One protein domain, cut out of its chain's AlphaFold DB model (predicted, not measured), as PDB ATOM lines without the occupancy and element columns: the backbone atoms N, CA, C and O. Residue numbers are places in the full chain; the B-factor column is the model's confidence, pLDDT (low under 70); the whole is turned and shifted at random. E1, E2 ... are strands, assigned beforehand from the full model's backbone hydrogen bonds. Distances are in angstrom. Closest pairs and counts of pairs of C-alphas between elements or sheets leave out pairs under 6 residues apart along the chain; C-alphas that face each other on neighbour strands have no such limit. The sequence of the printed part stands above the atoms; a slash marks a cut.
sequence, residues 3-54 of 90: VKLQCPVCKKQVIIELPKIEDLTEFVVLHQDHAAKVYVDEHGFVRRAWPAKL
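What this domain is: This is residues 3 to 54 of the 90 residues of an uncharacterized protein of Pyrobaculum aerophilum (UniProt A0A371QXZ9). This is a small barrel of five strands, only loosely closed: the hairpin E1 and E2 makes one part of its wall, and a strongly twisted three-stranded sheet, E3 E4 E5, makes the rest. The two seams between these parts, E2 beside E3 and E5 beside E1, are open, with 2 pairs of C-alphas within 8 A at each. The printed part has 52 residues with five named strands, E1 E2 E3 E4 E5 along the chain, and no named helix; the class is all strand. Both sheets are antiparallel, in the orders E1 - E2 and E3 - E4 - E5. The whole is compact, with a radius of gyration of the C-alphas of 10.4 A, and elongated, spanning 29 by 18 by 16 A.

How they stand to each other: Begin at E1, residues 3 to 6, which forms a hairpin with E2, residues 13 to 17. They are antiparallel at 151 degrees; look for N 14 and O 5, 2.8 A apart and within hydrogen-bond range. Go on to E3, residues 25 to 31; its closest C-alphas to E2 are those of His 31 and Val 14, 7.6 A apart. E4, residues 34 to 40, forms a hairpin with E3, antiparallel at 154 degrees, and N 29 and O 36 are within hydrogen-bond range at 2.8 A. E5, residues 46 to 52, forms a hairpin with E4, antiparallel at 155 degrees, with N 37 and O 50 within range at 2.8 A. E3, E4 and E5 are a meander, each strand the antiparallel neighbour of the one before; E3 and E5 are its edge strands. Back at E1, the closest C-alphas of E1 and E5 are those of Leu 5 and Val 46, 7.2 A apart. E1 is apart from E3 and E4, and E2 is apart from E4 and E5.

Where its parts are: Find C-alpha 3 at (-36.194, -24.791, 0.420); from there E1 runs 10.2 A to C-alpha 6. E2 covers 13.7 A from Gln 13 to Glu 17. E3 starts at C-alpha 25, at (-26.901, -24.819, -8.690), and is 18.9 A long; E4 is 18.3 A long. E5 runs 15.8 A and ends at C-alpha 52, at (-39.161, -32.567, -16.419).

The domain as a whole: The two C-alphas farthest apart are those of Cys 10 and Glu 22, at 29.8 A. The printed part has no cut and no long link; the links E3 to E4 and E4 to E5 are tight. Look at the B-factor column: the mean pLDDT of the printed part is 86.1, and residues 53 to 54 are under 70.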
ATOM      1  N   VAL A   3     -35.619 -25.671   1.444       84.62
ATOM      2  CA  VAL A   3     -36.194 -24.791   0.420       84.62
ATOM      3  C   VAL A   3     -37.651 -25.165   0.188       84.62
ATOM      4  O   VAL A   3     -37.991 -26.339   0.037       84.62
ATOM      5  N   LYS A   4     -38.526 -24.155   0.179       86.31
ATOM      6  CA  LYS A   4     -39.941 -24.309  -0.171       86.31
ATOM      7  C   LYS A   4     -40.107 -24.000  -1.651       86.31
ATOM      8  O   LYS A   4     -39.744 -22.912  -2.086       86.31
ATOM      9  N   LEU A   5     -40.699 -24.920  -2.404       87.69
ATOM     10  CA  LEU A   5     -41.053 -24.694  -3.802       87.69
ATOM     11  C   LEU A   5     -42.492 -25.116  -4.084       87.69
ATOM     12  O   LEU A   5     -43.059 -25.969  -3.402       87.69
ATOM     13  N   GLN A   6     -43.080 -24.527  -5.116       86.94
ATOM     14  CA  GLN A   6     -44.347 -24.989  -5.656       86.94
ATOM     15  C   GLN A   6     -44.066 -25.951  -6.811       86.94
ATOM     16  O   GLN A   6     -43.345 -25.597  -7.744       86.94
ATOM     17  N   CYS A   7     -44.624 -27.162  -6.764       86.38
ATOM     18  CA  CYS A   7     -44.483 -28.122  -7.854       86.38
ATOM     19  C   CYS A   7     -45.039 -27.501  -9.151       86.38
ATOM     20  O   CYS A   7     -46.219 -27.134  -9.184       86.38
ATOM     21  N   PRO A   8     -44.246 -27.388 -10.234       85.06
ATOM     22  CA  PRO A   8     -44.714 -26.750 -11.460       85.06
ATOM     23  C   PRO A   8     -45.827 -27.550 -12.152       85.06
ATOM     24  O   PRO A   8     -46.583 -26.950 -12.916       85.06
ATOM     25  N   VAL A   9     -45.960 -28.848 -11.844       85.06
ATOM     26  CA  VAL A   9     -46.981 -29.744 -12.405       85.06
ATOM     27  C   VAL A   9     -48.302 -29.647 -11.635       85.06
ATOM     28  O   VAL A   9     -49.266 -29.095 -12.153       85.06
ATOM     29  N   CYS A  10     -48.355 -30.100 -10.378       88.12
ATOM     30  CA  CYS A  10     -49.609 -30.190  -9.611       88.12
ATOM     31  C   CYS A  10     -49.883 -29.007  -8.668       88.12
ATOM     32  O   CYS A  10     -50.858 -29.028  -7.919       88.12
ATOM     33  N   LYS A  11     -49.013 -27.988  -8.658       89.62
ATOM     34  CA  LYS A  11     -49.146 -26.745  -7.874       89.62
ATOM     35  C   LYS A  11     -49.158 -26.901  -6.346       89.62
ATOM     36  O   LYS A  11     -49.294 -25.899  -5.646       89.62
ATOM     37  N   LYS A  12     -48.954 -28.111  -5.815       86.00
ATOM     38  CA  LYS A  12     -48.772 -28.355  -4.375       86.00
ATOM     39  C   LYS A  12     -47.429 -27.809  -3.885       86.00
ATOM     40  O   LYS A  12     -46.458 -27.752  -4.642       86.00
ATOM     41  N   GLN A  13     -47.379 -27.422  -2.614       90.88
ATOM     42  CA  GLN A  13     -46.149 -26.979  -1.965       90.88
ATOM     43  C   GLN A  13     -45.294 -28.185  -1.563       90.88
ATOM     44  O   GLN A  13     -45.809 -29.158  -1.014       90.88
ATOM     45  N   VAL A  14     -43.992 -28.108  -1.828       88.00
ATOM     46  CA  VAL A  14     -43.010 -29.156  -1.539       88.00
ATOM     47  C   VAL A  14     -41.849 -28.538  -0.765       88.00
ATOM     48  O   VAL A  14     -41.438 -27.407  -1.041       88.00
ATOM     49  N   ILE A  15     -41.335 -29.269   0.220       88.94
ATOM     50  CA  ILE A  15     -40.147 -28.888   0.987       88.94
ATOM     51  C   ILE A  15     -39.036 -29.850   0.593       88.94
ATOM     52  O   ILE A  15     -39.213 -31.060   0.705       88.94
ATOM     53  N   ILE A  16     -37.908 -29.309   0.140       84.06
ATOM     54  CA  ILE A  16     -36.723 -30.093  -0.208       84.06
ATOM     55  C   ILE A  16     -35.556 -29.723   0.697       84.06
ATOM     56  O   ILE A  16     -35.400 -28.566   1.102       84.06
ATOM     57  N   GLU A  17     -34.738 -30.720   1.007       85.81
ATOM     58  CA  GLU A  17     -33.480 -30.548   1.718       85.81
ATOM     59  C   GLU A  17     -32.338 -30.570   0.707       85.81
ATOM     60  O   GLU A  17     -32.172 -31.532  -0.036       85.81
ATOM     61  N   LEU A  18     -31.575 -29.479   0.659       80.81
ATOM     62  CA  LEU A  18     -30.439 -29.319  -0.246       80.81
ATOM     63  C   LEU A  18     -29.132 -29.221   0.549       80.81
ATOM     64  O   LEU A  18     -29.142 -28.676   1.665       80.81
ATOM     65  N   PRO A  19     -28.000 -29.695  -0.003       84.88
ATOM     66  CA  PRO A  19     -26.685 -29.429   0.571       84.88
ATOM     67  C   PRO A  19     -26.387 -27.922   0.567       84.88
ATOM     68  O   PRO A  19     -27.113 -27.122  -0.025       84.88
ATOM     69  N   LYS A  20     -25.327 -27.514   1.267       86.25
ATOM     70  CA  LYS A  20     -24.834 -26.137   1.158       86.25
ATOM     71  C   LYS A  20     -24.262 -25.941  -0.251       86.25
ATOM     72  O   LYS A  20     -23.509 -26.793  -0.711       86.25
ATOM     73  N   ILE A  21     -24.642 -24.852  -0.908       87.12
ATOM     74  CA  ILE A  21     -24.203 -24.478  -2.255       87.12
ATOM     75  C   ILE A  21     -23.610 -23.071  -2.225       87.12
ATOM     76  O   ILE A  21     -24.022 -22.256  -1.400       87.12
ATOM     77  N   GLU A  22     -22.627 -22.824  -3.086       83.94
ATOM     78  CA  GLU A  22     -21.851 -21.572  -3.134       83.94
ATOM     79  C   GLU A  22     -22.214 -20.687  -4.338       83.94
ATOM     80  O   GLU A  22     -21.750 -19.561  -4.428       83.94
ATOM     81  N   ASP A  23     -23.042 -21.186  -5.263       90.56
ATOM     82  CA  ASP A  23     -23.525 -20.450  -6.439       90.56
ATOM     83  C   ASP A  23     -24.868 -21.046  -6.920       90.56
ATOM     84  O   ASP A  23     -25.416 -21.982  -6.323       90.56
ATOM     85  N   LEU A  24     -25.409 -20.518  -8.017       89.56
ATOM     86  CA  LEU A  24     -26.590 -21.010  -8.707       89.56
ATOM     87  C   LEU A  24     -26.396 -22.457  -9.176       89.56
ATOM     88  O   LEU A  24     -25.754 -22.735 -10.187       89.56
ATOM     89  N   THR A  25     -27.037 -23.380  -8.470       90.25
ATOM     90  CA  THR A  25     -26.901 -24.819  -8.690       90.25
ATOM     91  C   THR A  25     -28.198 -25.420  -9.215       90.25
ATOM     92  O   THR A  25     -29.306 -25.034  -8.830       90.25
ATOM     93  N   GLU A  26     -28.053 -26.380 -10.119       89.56
ATOM     94  CA  GLU A  26     -29.143 -27.130 -10.726       89.56
ATOM     95  C   GLU A  26     -29.453 -28.409  -9.938       89.56
ATOM     96  O   GLU A  26     -28.550 -29.165  -9.586       89.56
ATOM     97  N   PHE A  27     -30.739 -28.688  -9.720       87.75
ATOM     98  CA  PHE A  27     -31.217 -29.917  -9.090       87.75
ATOM     99  C   PHE A  27     -32.385 -30.526  -9.863       87.75
ATOM    100  O   PHE A  27     -33.197 -29.822 -10.470       87.75
ATOM    101  N   VAL A  28     -32.517 -31.848  -9.766       89.44
ATOM    102  CA  VAL A  28     -33.741 -32.561 -10.141       89.44
ATOM    103  C   VAL A  28     -34.512 -32.880  -8.867       89.44
ATOM    104  O   VAL A  28     -34.012 -33.567  -7.981       89.44
ATOM    105  N   VAL A  29     -35.735 -32.369  -8.775       85.62
ATOM    106  CA  VAL A  29     -36.646 -32.600  -7.653       85.62
ATOM    107  C   VAL A  29     -37.716 -33.586  -8.082       85.62
ATOM    108  O   VAL A  29     -38.413 -33.355  -9.071       85.62
ATOM    109  N   LEU A  30     -37.869 -34.653  -7.303       86.56
ATOM    110  CA  LEU A  30     -38.926 -35.642  -7.471       86.56
ATOM    111  C   LEU A  30     -40.045 -35.380  -6.462       86.56
ATOM    112  O   LEU A  30     -39.797 -35.207  -5.269       86.56
ATOM    113  N   HIS A  31     -41.284 -35.340  -6.942       85.25
ATOM    114  CA  HIS A  31     -42.480 -35.183  -6.120       85.25
ATOM    115  C   HIS A  31     -43.596 -36.075  -6.666       85.25
ATOM    116  O   HIS A  31     -44.245 -35.721  -7.651       85.25
ATOM    117  N   GLN A  32     -43.843 -37.205  -5.994       86.31
ATOM    118  CA  GLN A  32     -44.732 -38.265  -6.488       86.31
ATOM    119  C   GLN A  32     -44.241 -38.778  -7.855       86.31
ATOM    120  O   GLN A  32     -43.085 -39.174  -7.974       86.31
ATOM    121  N   ASP A  33     -45.090 -38.729  -8.875       82.31
ATOM    122  CA  ASP A  33     -44.821 -39.038 -10.281       82.31
ATOM    123  C   ASP A  33     -44.395 -37.804 -11.105       82.31
ATOM    124  O   ASP A  33     -44.295 -37.862 -12.330       82.31
ATOM    125  N   HIS A  34     -44.105 -36.674 -10.454       83.00
ATOM    126  CA  HIS A  34     -43.587 -35.473 -11.105       83.00
ATOM    127  C   HIS A  34     -42.078 -35.341 -10.913       83.00
ATOM    128  O   HIS A  34     -41.561 -35.509  -9.807       83.00
ATOM    129  N   ALA A  35     -41.388 -34.898 -11.962       87.19
ATOM    130  CA  ALA A  35     -40.042 -34.356 -11.851       87.19
ATOM    131  C   ALA A  35     -40.034 -32.873 -12.215       87.19
ATOM    132  O   ALA A  35     -40.772 -32.413 -13.092       87.19
ATOM    133  N   ALA A  36     -39.173 -32.117 -11.550       85.38
ATOM    134  CA  ALA A  36     -38.888 -30.743 -11.906       85.38
ATOM    135  C   ALA A  36     -37.386 -30.491 -11.890       85.38
ATOM    136  O   ALA A  36     -36.688 -30.855 -10.948       85.38
ATOM    137  N   LYS A  37     -36.908 -29.815 -12.927       90.81
ATOM    138  CA  LYS A  37     -35.574 -29.240 -12.967       90.81
ATOM    139  C   LYS A  37     -35.629 -27.868 -12.303       90.81
ATOM    140  O   LYS A  37     -36.392 -27.007 -12.751       90.81
ATOM    141  N   VAL A  38     -34.867 -27.663 -11.235       89.19
ATOM    142  CA  VAL A  38     -34.881 -26.429 -10.438       89.19
ATOM    143  C   VAL A  38     -33.486 -25.826 -10.327       89.19
ATOM    144  O   VAL A  38     -32.501 -26.550 -10.262       89.19
ATOM    145  N   TYR A  39     -33.414 -24.498 -10.293       90.81
ATOM    146  CA  TYR A  39     -32.178 -23.751 -10.067       90.81
ATOM    147  C   TYR A  39     -32.301 -22.976  -8.761       90.81
ATOM    148  O   TYR A  39     -33.240 -22.186  -8.604       90.81
ATOM    149  N   VAL A  40     -31.366 -23.207  -7.845       90.38
ATOM    150  CA  VAL A  40     -31.357 -22.638  -6.494       90.38
ATOM    151  C   VAL A  40     -30.042 -21.903  -6.278       90.38
ATOM    152  O   VAL A  40     -28.999 -22.413  -6.669       90.38
ATOM    153  N   ASP A  41     -30.094 -20.704  -5.707       92.31
ATOM    154  CA  ASP A  41     -28.895 -19.928  -5.368       92.31
ATOM    155  C   ASP A  41     -28.374 -20.208  -3.949       92.31
ATOM    156  O   ASP A  41     -28.991 -20.935  -3.168       92.31
ATOM    157  N   GLU A  42     -27.244 -19.593  -3.598       90.50
ATOM    158  CA  GLU A  42     -26.581 -19.713  -2.290       90.50
ATOM    159  C   GLU A  42     -27.462 -19.332  -1.083       90.50
ATOM    160  O   GLU A  42     -27.230 -19.793   0.038       90.50
ATOM    161  N   HIS A  43     -28.515 -18.537  -1.295       89.56
ATOM    162  CA  HIS A  43     -29.469 -18.148  -0.255       89.56
ATOM    163  C   HIS A  43     -30.652 -19.122  -0.137       89.56
ATOM    164  O   HIS A  43     -31.519 -18.947   0.723       89.56
ATOM    165  N   GLY A  44     -30.704 -20.155  -0.981       84.38
ATOM    166  CA  GLY A  44     -31.805 -21.110  -1.034       84.38
ATOM    167  C   GLY A  44     -33.026 -20.592  -1.794       84.38
ATOM    168  O   GLY A  44     -34.118 -21.141  -1.633       84.38
ATOM    169  N   PHE A  45     -32.883 -19.544  -2.611       89.00
ATOM    170  CA  PHE A  45     -33.979 -19.012  -3.411       89.00
ATOM    171  C   PHE A  45     -34.089 -19.749  -4.749       89.00
ATOM    172  O   PHE A  45     -33.122 -19.882  -5.502       89.00
ATOM    173  N   VAL A  46     -35.299 -20.210  -5.075       88.69
ATOM    174  CA  VAL A  46     -35.577 -20.870  -6.356       88.69
ATOM    175  C   VAL A  46     -35.712 -19.810  -7.443       88.69
ATOM    176  O   VAL A  46     -36.697 -19.078  -7.497       88.69
ATOM    177  N   ARG A  47     -34.736 -19.746  -8.348       86.31
ATOM    178  CA  ARG A  47     -34.727 -18.775  -9.451       86.31
ATOM    179  C   ARG A  47     -35.577 -19.235 -10.630       86.31
ATOM    180  O   ARG A  47     -36.222 -18.415 -11.276       86.31
ATOM    181  N   ARG A  48     -35.563 -20.537 -10.936       84.81
ATOM    182  CA  ARG A  48     -36.278 -21.149 -12.072       84.81
ATOM    183  C   ARG A  48     -36.697 -22.582 -11.739       84.81
ATOM    184  O   ARG A  48     -35.928 -23.305 -11.115       84.81
ATOM    185  N   ALA A  49     -37.879 -22.999 -12.201       83.12
ATOM    186  CA  ALA A  49     -38.390 -24.363 -12.045       83.12
ATOM    187  C   ALA A  49     -39.183 -24.799 -13.286       83.12
ATOM    188  O   ALA A  49     -40.088 -24.092 -13.725       83.12
ATOM    189  N   TRP A  50     -38.818 -25.943 -13.864       86.31
ATOM    190  CA  TRP A  50     -39.355 -26.442 -15.130       86.31
ATOM    191  C   TRP A  50     -39.828 -27.882 -14.930       86.31
ATOM    192  O   TRP A  50     -39.087 -28.664 -14.330       86.31
ATOM    193  N   PRO A  51     -41.024 -28.265 -15.404       84.44
ATOM    194  CA  PRO A  51     -41.425 -29.664 -15.379       84.44
ATOM    195  C   PRO A  51     -40.457 -30.484 -16.240       84.44
ATOM    196  O   PRO A  51     -40.114 -30.090 -17.354       84.44
ATOM    197  N   ALA A  52     -40.010 -31.619 -15.715       79.00
ATOM    198  CA  ALA A  52     -39.161 -32.567 -16.419       79.00
ATOM    199  C   ALA A  52     -39.956 -33.854 -16.665       79.00
ATOM    200  O   ALA A  52     -40.685 -34.319 -15.787       79.00
ATOM    201  N   LYS A  53     -39.828 -34.432 -17.863       68.62
ATOM    202  CA  LYS A  53     -40.393 -35.757 -18.133       68.62
ATOM    203  C   LYS A  53     -39.565 -36.795 -17.382       68.62
ATOM    204  O   LYS A  53     -38.348 -36.839 -17.551       68.62
ATOM    205  N   LEU A  54     -40.224 -37.627 -16.582       64.56
ATOM    206  CA  LEU A  54     -39.601 -38.837 -16.064       64.56
ATOM    207  C   LEU A  54     -39.371 -39.797 -17.230       64.56
ATOM    208  O   LEU A  54     -40.290 -40.070 -18.003       64.56
TER     209      LEU A  54